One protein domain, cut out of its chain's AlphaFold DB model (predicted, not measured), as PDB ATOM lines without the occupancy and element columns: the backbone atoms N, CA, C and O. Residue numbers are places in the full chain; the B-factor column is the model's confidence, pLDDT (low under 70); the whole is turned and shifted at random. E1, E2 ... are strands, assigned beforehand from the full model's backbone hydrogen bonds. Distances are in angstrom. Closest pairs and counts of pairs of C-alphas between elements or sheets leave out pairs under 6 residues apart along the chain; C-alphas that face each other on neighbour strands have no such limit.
ATOM      1  N   PHE A  10     244.513 124.918 264.415       91.25
ATOM      2  CA  PHE A  10     243.251 124.657 265.098       91.25
ATOM      3  C   PHE A  10     242.144 124.307 264.100       91.25
ATOM      4  O   PHE A  10     242.059 124.843 262.985       91.25
ATOM      5  N   TYR A  11     241.278 123.398 264.525       92.69
ATOM      6  CA  TYR A  11     240.132 122.906 263.775       92.69
ATOM      7  C   TYR A  11     239.072 122.417 264.757       92.69
ATOM      8  O   TYR A  11     239.394 122.049 265.883       92.69
ATOM      9  N   GLY A  12     237.817 122.427 264.312       93.69
ATOM     10  CA  GLY A  12     236.739 121.859 265.102       93.69
ATOM     11  C   GLY A  12     236.853 120.342 265.163       93.69
ATOM     12  O   GLY A  12     237.115 119.700 264.142       93.69
ATOM     13  N   SER A  13     236.656 119.769 266.344       94.81
ATOM     14  CA  SER A  13     236.702 118.323 266.544       94.81
ATOM     15  C   SER A  13     235.458 117.617 265.987       94.81
ATOM     16  O   SER A  13     234.467 118.227 265.564       94.81
ATOM     17  N   GLU A  14     235.458 116.285 266.030       93.88
ATOM     18  CA  GLU A  14     234.277 115.489 265.687       93.88
ATOM     19  C   GLU A  14     233.071 115.763 266.605       93.88
ATOM     20  O   GLU A  14     231.931 115.474 266.232       93.88
ATOM     21  N   ALA A  15     233.298 116.319 267.800       92.62
ATOM     22  CA  ALA A  15     232.234 116.643 268.744       92.62
ATOM     23  C   ALA A  15     231.372 117.822 268.271       92.62
ATOM     24  O   ALA A  15     230.184 117.847 268.576       92.62
ATOM     25  N   ILE A  16     231.946 118.766 267.517       92.19
ATOM     26  CA  ILE A  16     231.263 120.002 267.103       92.19
ATOM     27  C   ILE A  16     230.997 120.094 265.595       92.19
ATOM     28  O   ILE A  16     230.208 120.924 265.143       92.19
ATOM     29  N   THR A  17     231.636 119.244 264.794       90.44
ATOM     30  CA  THR A  17     231.452 119.211 263.336       90.44
ATOM     31  C   THR A  17     230.181 118.455 262.926       90.44
ATOM     32  O   THR A  17     229.459 117.905 263.756       90.44
ATOM     33  N   LYS A  18     229.866 118.459 261.620       87.19
ATOM     34  CA  LYS A  18     228.683 117.786 261.036       87.19
ATOM     35  C   LYS A  18     227.346 118.238 261.652       87.19
ATOM     36  O   LYS A  18     226.411 117.455 261.758       87.19
ATOM     37  N   GLY A  19     227.262 119.507 262.057       86.31
ATOM     38  CA  GLY A  19     226.042 120.105 262.606       86.31
ATOM     39  C   GLY A  19     225.740 119.745 264.063       86.31
ATOM     40  O   GLY A  19     224.636 120.022 264.517       86.31
ATOM     41  N   LYS A  20     226.691 119.140 264.789       91.19
ATOM     42  CA  LYS A  20     226.530 118.814 266.215       91.19
ATOM     43  C   LYS A  20     226.606 120.047 267.116       91.19
ATOM     44  O   LYS A  20     225.937 120.085 268.140       91.19
ATOM     45  N   LEU A  21     227.399 121.056 266.744       93.31
ATOM     46  CA  LEU A  21     227.418 122.329 267.457       93.31
ATOM     47  C   LEU A  21     226.222 123.180 267.051       93.31
ATOM     48  O   LEU A  21     226.097 123.589 265.894       93.31
ATOM     49  N   THR A  22     225.369 123.453 268.024       93.75
ATOM     50  CA  THR A  22     224.190 124.301 267.882       93.75
ATOM     51  C   THR A  22     224.349 125.555 268.734       93.75
ATOM     52  O   THR A  22     225.334 125.740 269.453       93.75
ATOM     53  N   GLY A  23     223.393 126.462 268.605       94.25
ATOM     54  CA  GLY A  23     223.371 127.690 269.369       94.25
ATOM     55  C   GLY A  23     222.089 128.461 269.130       94.25
ATOM     56  O   GLY A  23     221.308 128.132 268.231       94.25
ATOM     57  N   LYS A  24     221.869 129.485 269.944       95.19
ATOM     58  CA  LYS A  24     220.692 130.344 269.847       95.19
ATOM     59  C   LYS A  24     221.020 131.738 270.354       95.19
ATOM     60  O   LYS A  24     221.947 131.918 271.142       95.19
ATOM     61  N   THR A  25     220.237 132.708 269.907       95.44
ATOM     62  CA  THR A  25     220.195 134.034 270.512       95.44
ATOM     63  C   THR A  25     219.166 134.083 271.638       95.44
ATOM     64  O   THR A  25     218.153 133.377 271.579       95.44
ATOM     65  N   ASP A  26     219.401 134.922 272.644       90.06
ATOM     66  CA  ASP A  26     218.360 135.337 273.596       90.06
ATOM     67  C   ASP A  26     217.864 136.762 273.289       90.06
ATOM     68  O   ASP A  26     216.672 136.989 273.096       90.06
ATOM     69  N   THR A  27     218.808 137.681 273.140       90.62
ATOM     70  CA  THR A  27     218.704 139.112 272.907       90.62
ATOM     71  C   THR A  27     219.461 139.394 271.606       90.62
ATOM     72  O   THR A  27     219.057 138.905 270.549       90.62
ATOM     73  N   ASP A  28     220.581 140.112 271.662       93.56
ATOM     74  CA  ASP A  28     221.516 140.335 270.560       93.56
ATOM     75  C   ASP A  28     222.792 139.473 270.654       93.56
ATOM     76  O   ASP A  28     223.589 139.444 269.712       93.56
ATOM     77  N   TYR A  29     222.964 138.703 271.734       94.06
ATOM     78  CA  TYR A  29     224.059 137.744 271.889       94.06
ATOM     79  C   TYR A  29     223.722 136.384 271.277       94.06
ATOM     80  O   TYR A  29     222.621 135.866 271.445       94.06
ATOM     81  N   PHE A  30     224.698 135.768 270.602       95.38
ATOM     82  CA  PHE A  30     224.620 134.376 270.160       95.38
ATOM     83  C   PHE A  30     225.407 133.476 271.112       95.38
ATOM     84  O   PHE A  30     226.593 133.708 271.353       95.38
ATOM     85  N   TYR A  31     224.768 132.413 271.592       95.62
ATOM     86  CA  TYR A  31     225.379 131.426 272.473       95.62
ATOM     87  C   TYR A  31     225.594 130.109 271.746       95.62
ATOM     88  O   TYR A  31     224.689 129.612 271.077       95.62
ATOM     89  N   PHE A  32     226.772 129.517 271.924       96.31
ATOM     90  CA  PHE A  32     227.046 128.146 271.504       96.31
ATOM     91  C   PHE A  32     226.622 127.176 272.602       96.31
ATOM     92  O   PHE A  32     226.921 127.414 273.772       96.31
ATOM     93  N   PHE A  33     225.974 126.074 272.241       96.12
ATOM     94  CA  PHE A  33     225.562 125.045 273.193       96.12
ATOM     95  C   PHE A  33     226.494 123.836 273.159       96.12
ATOM     96  O   PHE A  33     226.986 123.427 272.108       96.12
ATOM     97  N   CYS A  34     226.754 123.263 274.330       96.25
ATOM     98  CA  CYS A  34     227.626 122.112 274.485       96.25
ATOM     99  C   CYS A  34     226.948 120.840 273.947       96.25
ATOM    100  O   CYS A  34     225.995 120.357 274.562       96.25
ATOM    101  N   PRO A  35     227.491 120.188 272.902       94.19
ATOM    102  CA  PRO A  35     226.882 118.991 272.316       94.19
ATOM    103  C   PRO A  35     226.906 117.766 273.247       94.19
ATOM    104  O   PRO A  35     226.259 116.764 272.963       94.19
ATOM    105  N   LYS A  36     227.680 117.814 274.342       94.19
ATOM    106  CA  LYS A  36     227.810 116.712 275.311       94.19
ATOM    107  C   LYS A  36     226.909 116.865 276.539       94.19
ATOM    108  O   LYS A  36     226.539 115.860 277.129       94.19
ATOM    109  N   CYS A  37     226.601 118.098 276.942       92.88
ATOM    110  CA  CYS A  37     225.811 118.387 278.148       92.88
ATOM    111  C   CYS A  37     224.323 118.625 277.839       92.88
ATOM    112  O   CYS A  37     223.525 118.739 278.763       92.88
ATOM    113  N   GLY A  38     223.961 118.698 276.553       82.44
ATOM    114  CA  GLY A  38     222.604 118.962 276.077       82.44
ATOM    115  C   GLY A  38     222.418 120.388 275.550       82.44
ATOM    116  O   GLY A  38     223.234 121.280 275.789       82.44
ATOM    117  N   ASP A  39     221.300 120.597 274.853       69.81
ATOM    118  CA  ASP A  39     221.025 121.757 273.984       69.81
ATOM    119  C   ASP A  39     220.790 123.100 274.708       69.81
ATOM    120  O   ASP A  39     220.276 124.044 274.114       69.81
ATOM    121  N   THR A  40     221.129 123.211 275.993       82.00
ATOM    122  CA  THR A  40     220.955 124.451 276.775       82.00
ATOM    123  C   THR A  40     222.190 124.858 277.572       82.00
ATOM    124  O   THR A  40     222.224 125.959 278.119       82.00
ATOM    125  N   HIS A  41     223.232 124.020 277.628       95.00
ATOM    126  CA  HIS A  41     224.442 124.373 278.364       95.00
ATOM    127  C   HIS A  41     225.352 125.254 277.503       95.00
ATOM    128  O   HIS A  41     225.935 124.782 276.526       95.00
ATOM    129  N   ILE A  42     225.474 126.528 277.866       96.00
ATOM    130  CA  ILE A  42     226.238 127.531 277.116       96.00
ATOM    131  C   ILE A  42     227.748 127.281 277.253       96.00
ATOM    132  O   ILE A  42     228.275 127.161 278.358       96.00
ATOM    133  N   LEU A  43     228.453 127.235 276.123       97.56
ATOM    134  CA  LEU A  43     229.914 127.202 276.062       97.56
ATOM    135  C   LEU A  43     230.496 128.601 276.295       97.56
ATOM    136  O   LEU A  43     229.974 129.601 275.804       97.56
ATOM    137  N   GLN A  44     231.630 128.657 276.986       97.94
ATOM    138  CA  GLN A  44     232.440 129.863 277.120       97.94
ATOM    139  C   GLN A  44     233.281 130.075 275.861       97.94
ATOM    140  O   GLN A  44     233.838 129.119 275.323       97.94
ATOM    141  N   ILE A  45     233.421 131.328 275.429       97.81
ATOM    142  CA  ILE A  45     234.433 131.735 274.451       97.81
ATOM    143  C   ILE A  45     235.666 132.185 275.241       97.81
ATOM    144  O   ILE A  45     235.583 133.156 275.990       97.81
ATOM    145  N   LEU A  46     236.785 131.475 275.099       97.38
ATOM    146  CA  LEU A  46     238.022 131.765 275.835       97.38
ATOM    147  C   LEU A  46     238.922 132.772 275.115       97.38
ATOM    148  O   LEU A  46     239.566 133.598 275.758       97.38
ATOM    149  N   ASP A  47     238.979 132.693 273.788       97.06
ATOM    150  CA  ASP A  47     239.791 133.564 272.942       97.06
ATOM    151  C   ASP A  47     239.165 133.658 271.543       97.06
ATOM    152  O   ASP A  47     238.341 132.822 271.149       97.06
ATOM    153  N   PHE A  48     239.573 134.664 270.772       96.62
ATOM    154  CA  PHE A  48     239.200 134.795 269.370       96.62
ATOM    155  C   PHE A  48     240.376 135.229 268.496       96.62
ATOM    156  O   PHE A  48     241.320 135.885 268.931       96.62
ATOM    157  N   GLY A  49     240.303 134.877 267.216       95.62
ATOM    158  CA  GLY A  49     241.317 135.228 266.231       95.62
ATOM    159  C   GLY A  49     240.709 135.632 264.902       95.62
ATOM    160  O   GLY A  49     239.825 134.952 264.384       95.62
ATOM    161  N   ILE A  50     241.219 136.709 264.310       94.69
ATOM    162  CA  ILE A  50     240.921 137.066 262.921       94.69
ATOM    163  C   ILE A  50     241.838 136.228 262.026       94.69
ATOM    164  O   ILE A  50     243.047 136.443 261.984       94.69
ATOM    165  N   VAL A  51     241.262 135.236 261.350       92.62
ATOM    166  CA  VAL A  51     241.975 134.320 260.444       92.62
ATOM    167  C   VAL A  51     242.104 134.923 259.051       92.62
ATOM    168  O   VAL A  51     243.105 134.723 258.372       92.62
ATOM    169  N   HIS A  52     241.075 135.651 258.630       91.81
ATOM    170  CA  HIS A  52     241.039 136.370 257.369       91.81
ATOM    171  C   HIS A  52     240.262 137.670 257.567       91.81
ATOM    172  O   HIS A  52     239.236 137.669 258.254       91.81
ATOM    173  N   ASP A  53     240.757 138.744 256.966       94.12
ATOM    174  CA  ASP A  53     240.104 140.043 256.850       94.12
ATOM    175  C   ASP A  53     240.664 140.725 255.603       94.12
ATOM    176  O   ASP A  53     241.868 140.981 255.526       94.12
ATOM    177  N   GLY A  54     239.822 140.936 254.601       92.50
ATOM    178  CA  GLY A  54     240.289 141.367 253.293       92.50
ATOM    179  C   GLY A  54     239.187 141.904 252.386       92.50
ATOM    180  O   GLY A  54     238.009 141.936 252.761       92.50
ATOM    181  N   PRO A  55     239.561 142.363 251.179       90.62
ATOM    182  CA  PRO A  55     238.589 142.781 250.178       90.62
ATOM    183  C   PRO A  55     237.643 141.629 249.818       90.62
ATOM    184  O   PRO A  55     237.951 140.460 250.024       90.62
ATOM    185  N   VAL A  56     236.473 141.967 249.270       86.94
ATOM    186  CA  VAL A  56     235.535 140.949 248.777       86.94
ATOM    187  C   VAL A  56     236.104 140.309 247.520       86.94
ATOM    188  O   VAL A  56     236.137 140.941 246.461       86.94
ATOM    189  N   GLU A  57     236.505 139.052 247.637       81.06
ATOM    190  CA  GLU A  57     237.011 138.237 246.534       81.06
ATOM    191  C   GLU A  57     235.946 137.232 246.083       81.06
ATOM    192  O   GLU A  57     235.789 136.965 244.890       81.06
ATOM    193  N   TYR A  58     235.148 136.714 247.022       71.44
ATOM    194  CA  TYR A  58     234.180 135.664 246.726       71.44
ATOM    195  C   TYR A  58     232.806 136.201 246.304       71.44
ATOM    196  O   TYR A  58     232.096 136.847 247.083       71.44
ATOM    197  N   SER A  59     232.372 135.806 245.098       69.88
ATOM    198  CA  SER A  59     230.983 135.929 244.619       69.88
ATOM    199  C   SER A  59     230.421 137.356 244.724       69.88
ATOM    200  O   SER A  59     229.272 137.569 245.121       69.88
ATOM    201  N   LYS A  60     231.253 138.348 244.380       71.69
ATOM    202  CA  LYS A  60     230.981 139.786 244.546       71.69
ATOM    203  C   LYS A  60     229.633 140.215 243.959       71.69
ATOM    204  O   LYS A  60     228.874 140.926 244.611       71.69
ATOM    205  N   GLU A  61     229.300 139.716 242.772       78.19
ATOM    206  CA  GLU A  61     228.042 140.013 242.073       78.19
ATOM    207  C   GLU A  61     226.808 139.448 242.791       78.19
ATOM    208  O   GLU A  61     225.746 140.066 242.789       78.19
ATOM    209  N   LYS A  62     226.942 138.295 243.458       79.00
ATOM    210  CA  LYS A  62     225.841 137.638 244.185       79.00
ATOM    211  C   LYS A  62     225.713 138.121 245.631       79.00
ATOM    212  O   LYS A  62     224.750 137.775 246.313       79.00
ATOM    213  N   ARG A  63     226.679 138.906 246.119       81.75
ATOM    214  CA  ARG A  63     226.762 139.404 247.500       81.75
ATOM    215  C   ARG A  63     226.923 140.934 247.534       81.75
ATOM    216  O   ARG A  63     227.810 141.434 248.222       81.75
ATOM    217  N   PRO A  64     226.044 141.712 246.869       83.69
ATOM    218  CA  PRO A  64     226.255 143.148 246.639       83.69
ATOM    219  C   PRO A  64     226.291 144.003 247.917       83.69
ATOM    220  O   PRO A  64     226.759 145.137 247.888       83.69
ATOM    221  N   LYS A  65     225.801 143.481 249.049       86.94
ATOM    222  CA  LYS A  65     225.826 144.169 250.353       86.94
ATOM    223  C   LYS A  65     227.085 143.883 251.177       86.94
ATOM    224  O   LYS A  65     227.284 144.510 252.218       86.94
ATOM    225  N   VAL A  66     227.908 142.921 250.765       88.19
ATOM    226  CA  VAL A  66     229.116 142.537 251.500       88.19
ATOM    227  C   VAL A  66     230.222 143.540 251.196       88.19
ATOM    228  O   VAL A  66     230.484 143.855 250.040       88.19
ATOM    229  N   LYS A  67     230.859 144.060 252.250       90.25
ATOM    230  CA  LYS A  67     231.903 145.096 252.145       90.25
ATOM    231  C   LYS A  67     233.324 144.543 252.232       90.25
ATOM    232  O   LYS A  67     234.248 145.166 251.725       90.25
ATOM    233  N   ARG A  68     233.488 143.404 252.902       91.12
ATOM    234  CA  ARG A  68     234.764 142.723 253.131       91.12
ATOM    235  C   ARG A  68     234.521 141.244 253.370       91.12
ATOM    236  O   ARG A  68     233.440 140.877 253.845       91.12
ATOM    237  N   ASP A  69     235.520 140.432 253.092       91.31
ATOM    238  CA  ASP A  69     235.525 139.024 253.447       91.31
ATOM    239  C   ASP A  69     236.291 138.822 254.758       91.31
ATOM    240  O   ASP A  69     237.282 139.493 255.039       91.31
ATOM    241  N   PHE A  70     235.785 137.940 255.616       93.19
ATOM    242  CA  PHE A  70     236.366 137.680 256.923       93.19
ATOM    243  C   PHE A  70     236.132 136.249 257.398       93.19
ATOM    244  O   PHE A  70     235.157 135.582 257.042       93.19
ATOM    245  N   THR A  71     237.028 135.790 258.267       93.56
ATOM    246  CA  THR A  71     236.858 134.577 259.068       93.56
ATOM    247  C   THR A  71     237.355 134.841 260.479       93.56
ATOM    248  O   THR A  71     238.522 135.180 260.670       93.56
ATOM    249  N   ILE A  72     236.476 134.660 261.459       95.56
ATOM    250  CA  ILE A  72     236.787 134.782 262.883       95.56
ATOM    251  C   ILE A  72     236.740 133.384 263.490       95.56
ATOM    252  O   ILE A  72     235.774 132.647 263.290       95.56
ATOM    253  N   ALA A  73     237.794 133.011 264.200       96.62
ATOM    254  CA  ALA A  73     237.864 131.789 264.980       96.62
ATOM    255  C   ALA A  73     237.582 132.085 266.450       96.62
ATOM    256  O   ALA A  73     238.030 133.110 266.958       96.62
ATOM    257  N   PHE A  74     236.894 131.169 267.121       97.69
ATOM    258  CA  PHE A  74     236.645 131.202 268.555       97.69
ATOM    259  C   PHE A  74     237.145 129.911 269.190       97.69
ATOM    260  O   PHE A  74     236.923 128.823 268.653       97.69
ATOM    261  N   GLU A  75     237.801 130.049 270.334       97.88
ATOM    262  CA  GLU A  75     238.138 128.951 271.232       97.88
ATOM    263  C   GLU A  75     236.979 128.753 272.212       97.88
ATOM    264  O   GLU A  75     236.598 129.684 272.919       97.88
ATOM    265  N   LEU A  76     236.390 127.560 272.217       98.06
ATOM    266  CA  LEU A  76     235.214 127.211 273.005       98.06
ATOM    267  C   LEU A  76     235.591 126.299 274.166       98.06
ATOM    268  O   LEU A  76     236.393 125.378 274.002       98.06
ATOM    269  N   TYR A  77     234.946 126.497 275.312       98.19
ATOM    270  CA  TYR A  77     235.137 125.661 276.488       98.19
ATOM    271  C   TYR A  77     233.834 125.376 277.237       98.19
ATOM    272  O   TYR A  77     233.025 126.270 277.475       98.19
ATOM    273  N   CYS A  78     233.638 124.120 277.636       97.56
ATOM    274  CA  CYS A  78     232.556 123.710 278.524       97.56
ATOM    275  C   CYS A  78     233.090 123.548 279.955       97.56
ATOM    276  O   CYS A  78     233.897 122.641 280.188       97.56
ATOM    277  N   PRO A  79     232.629 124.342 280.935       96.25
ATOM    278  CA  PRO A  79     233.071 124.190 282.318       96.25
ATOM    279  C   PRO A  79     232.609 122.871 282.950       96.25
ATOM    280  O   PRO A  79     233.300 122.371 283.834       96.25
ATOM    281  N   GLU A  80     231.509 122.285 282.472       96.12
ATOM    282  CA  GLU A  80     230.937 121.043 283.000       96.12
ATOM    283  C   GLU A  80     231.727 119.808 282.529       96.12
ATOM    284  O   GLU A  80     232.435 119.167 283.301       96.12
ATOM    285  N   CYS A  81     231.684 119.501 281.227       96.00
ATOM    286  CA  CYS A  81     232.301 118.291 280.666       96.00
ATOM    287  C   CYS A  81     233.729 118.486 280.139       96.00
ATOM    288  O   CYS A  81     234.289 117.570 279.532       96.00
ATOM    289  N   LYS A  82     234.306 119.681 280.324       97.38
ATOM    290  CA  LYS A  82     235.674 120.034 279.908       97.38
ATOM    291  C   LYS A  82     235.925 119.925 278.399       97.38
ATOM    292  O   LYS A  82     237.073 119.820 277.977       97.38
ATOM    293  N   LEU A  83     234.869 119.954 277.576       96.81
ATOM    294  CA  LEU A  83     235.010 120.094 276.125       96.81
ATOM    295  C   LEU A  83     235.823 121.357 275.826       96.81
ATOM    296  O   LEU A  83     235.478 122.424 276.321       96.81
ATOM    297  N   HIS A  84     236.861 121.225 275.007       97.62
ATOM    298  CA  HIS A  84     237.694 122.321 274.525       97.62
ATOM    299  C   HIS A  84     237.822 122.186 273.011       97.62
ATOM    300  O   HIS A  84     238.220 121.126 272.528       97.62
ATOM    301  N   ASP A  85     237.381 123.195 272.265       97.50
ATOM    302  CA  ASP A  85     237.185 123.065 270.820       97.50
ATOM    303  C   ASP A  85     237.275 124.407 270.081       97.50
ATOM    304  O   ASP A  85     237.374 125.460 270.703       97.50
ATOM    305  N   PHE A  86     237.224 124.387 268.746       97.38
ATOM    306  CA  PHE A  86     237.367 125.587 267.918       97.38
ATOM    307  C   PHE A  86     236.289 125.701 266.844       97.38
ATOM    308  O   PHE A  86     236.152 124.832 265.985       97.38
ATOM    309  N   VAL A  87     235.595 126.837 266.794       96.12
ATOM    310  CA  VAL A  87     234.620 127.145 265.735       96.12
ATOM    311  C   VAL A  87     235.081 128.334 264.898       96.12
ATOM    312  O   VAL A  87     235.794 129.211 265.380       96.12
ATOM    313  N   LYS A  88     234.684 128.369 263.623       94.31
ATOM    314  CA  LYS A  88     234.951 129.483 262.708       94.31
ATOM    315  C   LYS A  88     233.632 130.046 262.199       94.31
ATOM    316  O   LYS A  88     232.812 129.297 261.673       94.31
ATOM    317  N   ILE A  89     233.458 131.359 262.306       92.69
ATOM    318  CA  ILE A  89     232.395 132.098 261.625       92.69
ATOM    319  C   ILE A  89     233.032 132.823 260.451       92.69
ATOM    320  O   ILE A  89     233.979 133.591 260.613       92.69
ATOM    321  N   SER A  90     232.517 132.563 259.257       90.81
ATOM    322  CA  SER A  90     233.047 133.126 258.024       90.81
ATOM    323  C   SER A  90     231.915 133.583 257.130       90.81
ATOM    324  O   SER A  90     230.887 132.911 257.022       90.81
ATOM    325  N   ASN A  91     232.124 134.702 256.448       88.94
ATOM    326  CA  ASN A  91     231.241 135.103 255.367       88.94
ATOM    327  C   ASN A  91     231.718 134.585 253.991       88.94
ATOM    328  O   ASN A  91     230.963 134.693 253.033       88.94
TER     329      ASN A  91
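Overview. This is residues 10 to 91 of the 106 residues of an uncharacterized protein of Candidatus Aerophobetes bacterium Ae_b3b (UniProt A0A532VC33). A long, twisted ribbon of three strands, E3, E4 and E5, makes most of the length; the small hairpin E1 and E2 lies near the end where E3 begins, and the loop 55 to 68 is at the other end. The 82 printed residues hold five named strands, E1 to E5, and no named helix; the class is all strand, with 35 residues in named elements. Both sheets, E1 - E2 and E3 - E4 - E5, are antiparallel. The whole is loose, radius of gyration of the C-alphas 14.6 A, spanning 44 by 28 by 22 A.

Along the chain. E1 is residues 22 to 25, from C-alpha 22 at (224.190, 124.301, 267.882), and E2 30 to 33. E3, 44 to 54, is 27.6 A long and bends by 59 degrees at residue 47. E4, 69 to 77, is 26.6 A; E5, 84 to 90, is 20.3 A, ending at (233.047, 133.126, 258.024).

Arrangement. In hairpin E1 and E2, N 24 and O 31 are 3.0 A apart. E3, E4 and E5 form a meander, each strand the antiparallel neighbour of the one before: N 46 and O 75, 2.8 A; N 74 and O 87, 2.8 A. The closest C-alphas of E2 and E3, Phe 32 and Gln 44, are 8.0 A apart.

Size, cuts and confidence. The printed part has no cut. The link E3 to E4 is long. Residues 39 and 59 have pLDDT under 70.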